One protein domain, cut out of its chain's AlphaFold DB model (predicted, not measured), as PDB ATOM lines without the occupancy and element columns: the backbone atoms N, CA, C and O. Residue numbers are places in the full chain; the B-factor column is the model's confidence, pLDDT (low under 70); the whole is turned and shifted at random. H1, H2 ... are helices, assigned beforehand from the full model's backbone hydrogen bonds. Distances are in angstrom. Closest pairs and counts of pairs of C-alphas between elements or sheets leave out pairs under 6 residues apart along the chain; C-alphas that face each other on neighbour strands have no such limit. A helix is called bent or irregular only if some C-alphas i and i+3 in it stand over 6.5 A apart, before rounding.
ATOM      1  N   SER A   4     361.747 215.739 315.482       68.19
ATOM      2  CA  SER A   4     360.857 216.025 314.356       68.19
ATOM      3  C   SER A   4     361.228 215.217 313.108       68.19
ATOM      4  O   SER A   4     360.351 214.720 312.408       68.19
ATOM      5  N   LEU A   5     362.529 215.025 312.873       66.75
ATOM      6  CA  LEU A   5     363.055 214.222 311.765       66.75
ATOM      7  C   LEU A   5     362.729 212.735 311.937       66.75
ATOM      8  O   LEU A   5     362.345 212.074 310.978       66.75
ATOM      9  N   GLN A   6     362.829 212.216 313.163       71.94
ATOM     10  CA  GLN A   6     362.486 210.821 313.446       71.94
ATOM     11  C   GLN A   6     360.989 210.551 313.224       71.94
ATOM     12  O   GLN A   6     360.628 209.553 312.607       71.94
ATOM     13  N   HIS A   7     360.119 211.470 313.656       75.12
ATOM     14  CA  HIS A   7     358.672 211.322 313.499       75.12
ATOM     15  C   HIS A   7     358.225 211.358 312.027       75.12
ATOM     16  O   HIS A   7     357.297 210.645 311.653       75.12
ATOM     17  N   LEU A   8     358.881 212.158 311.179       67.44
ATOM     18  CA  LEU A   8     358.617 212.178 309.733       67.44
ATOM     19  C   LEU A   8     358.996 210.851 309.069       67.44
ATOM     20  O   LEU A   8     358.191 210.282 308.335       67.44
ATOM     21  N   LYS A   9     360.183 210.320 309.385       68.31
ATOM     22  CA  LYS A   9     360.662 209.043 308.832       68.31
ATOM     23  C   LYS A   9     359.753 207.877 309.218       68.31
ATOM     24  O   LYS A   9     359.378 207.088 308.355       68.31
ATOM     25  N   ASP A  10     359.342 207.809 310.482       75.88
ATOM     26  CA  ASP A  10     358.507 206.711 310.980       75.88
ATOM     27  C   ASP A  10     357.068 206.779 310.439       75.88
ATOM     28  O   ASP A  10     356.457 205.744 310.170       75.88
ATOM     29  N   HIS A  11     356.509 207.983 310.257       71.25
ATOM     30  CA  HIS A  11     355.121 208.142 309.816       71.25
ATOM     31  C   HIS A  11     354.957 208.011 308.298       71.25
ATOM     32  O   HIS A  11     353.931 207.510 307.837       71.25
ATOM     33  N   TRP A  12     355.945 208.462 307.520       68.75
ATOM     34  CA  TRP A  12     355.855 208.533 306.057       68.75
ATOM     35  C   TRP A  12     356.737 207.509 305.332       68.75
ATOM     36  O   TRP A  12     356.729 207.472 304.107       68.75
ATOM     37  N   GLN A  13     357.448 206.642 306.072       76.56
ATOM     38  CA  GLN A  13     358.373 205.632 305.528       76.56
ATOM     39  C   GLN A  13     359.416 206.225 304.566       76.56
ATOM     40  O   GLN A  13     359.855 205.570 303.625       76.56
ATOM     41  N   MET A  14     359.798 207.477 304.803       79.31
ATOM     42  CA  MET A  14     360.722 208.212 303.950       79.31
ATOM     43  C   MET A  14     362.167 207.812 304.216       79.31
ATOM     44  O   MET A  14     362.560 207.541 305.358       79.31
ATOM     45  N   SER A  15     362.974 207.839 303.160       83.00
ATOM     46  CA  SER A  15     364.425 207.806 303.300       83.00
ATOM     47  C   SER A  15     364.942 209.052 304.032       83.00
ATOM     48  O   SER A  15     364.262 210.072 304.154       83.00
ATOM     49  N   ASP A  16     366.168 208.975 304.550       81.56
ATOM     50  CA  ASP A  16     366.836 210.099 305.217       81.56
ATOM     51  C   ASP A  16     366.925 211.340 304.315       81.56
ATOM     52  O   ASP A  16     366.772 212.456 304.810       81.56
ATOM     53  N   GLU A  17     367.147 211.139 303.013       86.44
ATOM     54  CA  GLU A  17     367.246 212.210 302.015       86.44
ATOM     55  C   GLU A  17     365.882 212.864 301.764       86.44
ATOM     56  O   GLU A  17     365.768 214.080 301.900       86.44
ATOM     57  N   GLU A  18     364.828 212.074 301.532       82.75
ATOM     58  CA  GLU A  18     363.462 212.590 301.330       82.75
ATOM     59  C   GLU A  18     362.927 213.322 302.570       82.75
ATOM     60  O   GLU A  18     362.263 214.354 302.461       82.75
ATOM     61  N   ALA A  19     363.232 212.824 303.773       81.38
ATOM     62  CA  ALA A  19     362.820 213.474 305.015       81.38
ATOM     63  C   ALA A  19     363.546 214.813 305.233       81.38
ATOM     64  O   ALA A  19     362.955 215.762 305.758       81.38
ATOM     65  N   LEU A  20     364.823 214.896 304.844       84.25
ATOM     66  CA  LEU A  20     365.598 216.131 304.918       84.25
ATOM     67  C   LEU A  20     365.090 217.167 303.911       84.25
ATOM     68  O   LEU A  20     364.897 218.321 304.294       84.25
ATOM     69  N   GLU A  21     364.842 216.748 302.670       88.44
ATOM     70  CA  GLU A  21     364.275 217.584 301.606       88.44
ATOM     71  C   GLU A  21     362.906 218.131 302.025       88.44
ATOM     72  O   GLU A  21     362.734 219.342 302.122       88.44
ATOM     73  N   THR A  22     361.981 217.260 302.441       83.69
ATOM     74  CA  THR A  22     360.648 217.651 302.937       83.69
ATOM     75  C   THR A  22     360.730 218.666 304.083       83.69
ATOM     76  O   THR A  22     359.994 219.657 304.131       83.69
ATOM     77  N   TYR A  23     361.643 218.453 305.035       81.81
ATOM     78  CA  TYR A  23     361.820 219.378 306.151       81.81
ATOM     79  C   TYR A  23     362.305 220.759 305.687       81.81
ATOM     80  O   TYR A  23     361.798 221.780 306.160       81.81
ATOM     81  N   GLN A  24     363.280 220.800 304.776       86.50
ATOM     82  CA  GLN A  24     363.876 222.044 304.293       86.50
ATOM     83  C   GLN A  24     362.965 222.803 303.329       86.50
ATOM     84  O   GLN A  24     362.880 224.027 303.426       86.50
ATOM     85  N   GLU A  25     362.288 222.101 302.426       90.38
ATOM     86  CA  GLU A  25     361.513 222.715 301.348       90.38
ATOM     87  C   GLU A  25     360.067 223.015 301.740       90.38
ATOM     88  O   GLU A  25     359.501 223.998 301.263       90.38
ATOM     89  N   GLU A  26     359.468 222.240 302.647       85.94
ATOM     90  CA  GLU A  26     358.055 222.416 303.003       85.94
ATOM     91  C   GLU A  26     357.870 222.953 304.422       85.94
ATOM     92  O   GLU A  26     357.217 223.981 304.637       85.94
ATOM     93  N   LEU A  27     358.467 222.289 305.418       82.69
ATOM     94  CA  LEU A  27     358.202 222.611 306.823       82.69
ATOM     95  C   LEU A  27     358.857 223.918 307.267       82.69
ATOM     96  O   LEU A  27     358.210 224.724 307.941       82.69
ATOM     97  N   VAL A  28     360.117 224.157 306.897       85.94
ATOM     98  CA  VAL A  28     360.820 225.398 307.256       85.94
ATOM     99  C   VAL A  28     360.108 226.633 306.682       85.94
ATOM    100  O   VAL A  28     359.849 227.561 307.460       85.94
ATOM    101  N   PRO A  29     359.717 226.681 305.393       88.25
ATOM    102  CA  PRO A  29     358.966 227.812 304.851       88.25
ATOM    103  C   PRO A  29     357.597 227.997 305.505       88.25
ATOM    104  O   PRO A  29     357.238 229.128 305.836       88.25
ATOM    105  N   LEU A  30     356.858 226.910 305.757       85.00
ATOM    106  CA  LEU A  30     355.550 226.966 306.412       85.00
ATOM    107  C   LEU A  30     355.642 227.576 307.818       85.00
ATOM    108  O   LEU A  30     354.886 228.490 308.158       85.00
ATOM    109  N   LEU A  31     356.592 227.100 308.627       82.50
ATOM    110  CA  LEU A  31     356.815 227.608 309.980       82.50
ATOM    111  C   LEU A  31     357.306 229.058 309.958       82.50
ATOM    112  O   LEU A  31     356.842 229.870 310.759       82.50
ATOM    113  N   SER A  32     358.176 229.405 309.008       86.44
ATOM    114  CA  SER A  32     358.670 230.774 308.833       86.44
ATOM    115  C   SER A  32     357.549 231.735 308.432       86.44
ATOM    116  O   SER A  32     357.452 232.828 308.982       86.44
ATOM    117  N   MET A  33     356.647 231.334 307.529       89.88
ATOM    118  CA  MET A  33     355.454 232.121 307.191       89.88
ATOM    119  C   MET A  33     354.544 232.319 308.405       89.88
ATOM    120  O   MET A  33     354.073 233.434 308.634       89.88
ATOM    121  N   GLY A  34     354.313 231.264 309.191       86.19
ATOM    122  CA  GLY A  34     353.521 231.342 310.417       86.19
ATOM    123  C   GLY A  34     354.131 232.294 311.446       86.19
ATOM    124  O   GLY A  34     353.421 233.135 312.000       86.19
ATOM    125  N   TYR A  35     355.448 232.211 311.647       81.25
ATOM    126  CA  TYR A  35     356.189 233.096 312.543       81.25
ATOM    127  C   TYR A  35     356.124 234.554 312.075       81.25
ATOM    128  O   TYR A  35     355.674 235.417 312.824       81.25
ATOM    129  N   ASN A  36     356.429 234.819 310.802       84.38
ATOM    130  CA  ASN A  36     356.354 236.161 310.220       84.38
ATOM    131  C   ASN A  36     354.942 236.763 310.328       84.38
ATOM    132  O   ASN A  36     354.778 237.948 310.624       84.38
ATOM    133  N   TRP A  37     353.901 235.957 310.098       85.19
ATOM    134  CA  TRP A  37     352.514 236.396 310.259       85.19
ATOM    135  C   TRP A  37     352.182 236.729 311.716       85.19
ATOM    136  O   TRP A  37     351.535 237.745 311.985       85.19
ATOM    137  N   TYR A  38     352.637 235.901 312.656       83.75
ATOM    138  CA  TYR A  38     352.449 236.127 314.084       83.75
ATOM    139  C   TYR A  38     353.138 237.417 314.544       83.75
ATOM    140  O   TYR A  38     352.510 238.254 315.191       83.75
ATOM    141  N   GLU A  39     354.387 237.633 314.137       82.12
ATOM    142  CA  GLU A  39     355.126 238.862 314.428       82.12
ATOM    143  C   GLU A  39     354.444 240.101 313.843       82.12
ATOM    144  O   GLU A  39     354.290 241.107 314.536       82.12
ATOM    145  N   TYR A  40     353.954 240.018 312.600       83.12
ATOM    146  CA  TYR A  40     353.180 241.095 311.980       83.12
ATOM    147  C   TYR A  40     351.911 241.433 312.779       83.12
ATOM    148  O   TYR A  40     351.547 242.602 312.920       83.12
ATOM    149  N   LYS A  41     351.218 240.423 313.317       86.44
ATOM    150  CA  LYS A  41     350.002 240.615 314.122       86.44
ATOM    151  C   LYS A  41     350.282 241.117 315.535       86.44
ATOM    152  O   LYS A  41     349.415 241.773 316.114       86.44
ATOM    153  N   HIS A  42     351.467 240.852 316.074       84.19
ATOM    154  CA  HIS A  42     351.829 241.176 317.449       84.19
ATOM    155  C   HIS A  42     353.137 241.984 317.544       84.19
ATOM    156  O   HIS A  42     354.082 241.554 318.205       84.19
ATOM    157  N   PRO A  43     353.196 243.207 316.984       77.75
ATOM    158  CA  PRO A  43     354.429 244.000 316.942       77.75
ATOM    159  C   PRO A  43     354.975 244.359 318.334       77.75
ATOM    160  O   PRO A  43     356.183 244.449 318.522       77.75
ATOM    161  N   LYS A  44     354.102 244.485 319.345       77.25
ATOM    162  CA  LYS A  44     354.507 244.725 320.742       77.25
ATOM    163  C   LYS A  44     355.249 243.541 321.378       77.25
ATOM    164  O   LYS A  44     355.950 243.742 322.361       77.25
ATOM    165  N   LEU A  45     355.095 242.318 320.862       71.69
ATOM    166  CA  LEU A  45     355.835 241.160 321.375       71.69
ATOM    167  C   LEU A  45     357.305 241.195 320.948       71.69
ATOM    168  O   LEU A  45     358.153 240.902 321.782       71.69
ATOM    169  N   ARG A  46     357.619 241.631 319.718       69.88
ATOM    170  CA  ARG A  46     359.011 241.874 319.288       69.88
ATOM    171  C   ARG A  46     359.723 242.868 320.205       69.88
ATOM    172  O   ARG A  46     360.838 242.618 320.647       69.88
ATOM    173  N   GLU A  47     359.030 243.953 320.556       74.56
ATOM    174  CA  GLU A  47     359.544 244.980 321.468       74.56
ATOM    175  C   GLU A  47     359.834 244.417 322.872       74.56
ATOM    176  O   GLU A  47     360.862 244.732 323.466       74.56
ATOM    177  N   LEU A  48     358.971 243.530 323.382       76.31
ATOM    178  CA  LEU A  48     359.150 242.866 324.681       76.31
ATOM    179  C   LEU A  48     360.245 241.786 324.680       76.31
ATOM    180  O   LEU A  48     360.816 241.510 325.733       76.31
ATOM    181  N   LEU A  49     360.533 241.181 323.525       77.19
ATOM    182  CA  LEU A  49     361.603 240.191 323.354       77.19
ATOM    183  C   LEU A  49     362.982 240.830 323.119       77.19
ATOM    184  O   LEU A  49     363.986 240.124 323.138       77.19
ATOM    185  N   GLY A  50     363.046 242.157 322.965       68.25
ATOM    186  CA  GLY A  50     364.302 242.895 322.830       68.25
ATOM    187  C   GLY A  50     364.926 242.825 321.436       68.25
ATOM    188  O   GLY A  50     366.110 243.119 321.296       68.25
TER     189      GLY A  50
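What this domain is: This is residues 4 to 50 of the 52 residues of an uncharacterized protein of Bacillus thuringiensis Bt407 (UniProt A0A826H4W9). One long, gently bent helix, H2, makes the length of this model, with a short helix at each end, so that the whole resembles a wide, shallow bracket. H1 folds back and packs on the first arm, H2a, while H3 turns off the far end of the second arm, H2b, on the same side of H2 as H1; H1 and H3 stay apart. Residues 24 to 50 stand free and stick out as a long arm. The printed part has 47 residues with three named helices in the order H1, H2, H3 and no named strand, and its class is all helix. It is extended, with a radius of gyration of the C-alphas of 15.0 A, and its outline is a rod of 42 by 15 by 15 A.

How they stand to each other: H1, residues 4 to 12, touches H2a, residues 16 to 25, with 6 pairs of C-alphas within 8 A. The closest C-alphas of the two are those of Lys 9 and Ala 19, 6.2 A apart. They run opposite ways at a steep tilt of 67 degrees, only just short of about perpendicular. H2, residues 16 to 41, was assigned as one helix by its hydrogen bonds, but it is bent: C-alphas 25 and 28 are 6.5 A apart. Its second arm is H2b, residues 28 to 41, and the lines of H2a and H2b stand at a shallow tilt of 28 degrees. H2b and H3, residues 43 to 49, are close but not clearly touching, about perpendicular at 74 degrees. Their closest C-alphas are those of Glu 39 and Arg 46, 6.9 A apart. H1 is apart from H2b and from H3, and H2a is apart from H3. In H1, H2a and H2b every O i to N i+4 pair is within hydrogen-bond range; in H3, 2 of 3 are.

Where its parts are: H1 begins at Ser 4, with its C-alpha at (360.857, 216.025, 314.356), and runs 12.2 A to Trp 12. H2a runs 14.2 A from Asp 16, C-alpha at (366.836, 210.099, 305.217), to Glu 25. Residues 26 and 27 belong to neither arm. H2b runs 19.9 A from Val 28 to Lys 41. H3 runs 10.3 A from Pro 43 to Leu 49, whose C-alpha is at (361.603, 240.191, 323.354).

The domain as a whole: The two C-alphas farthest apart are those of Gln 13 and Glu 47, at 42.5 A. The C-alphas of Ser 4 and Gly 50, the first and last printed residues, are 28.4 A apart. The printed part has no cut. The links from H1 to H2 and from H2 to H3 are both tight, with 3 residues and 1 residue between the helices. The mean pLDDT of the printed part is 79.9, and residues 4 to 5, 8 to 9, 12, 46 and 50 are under 70.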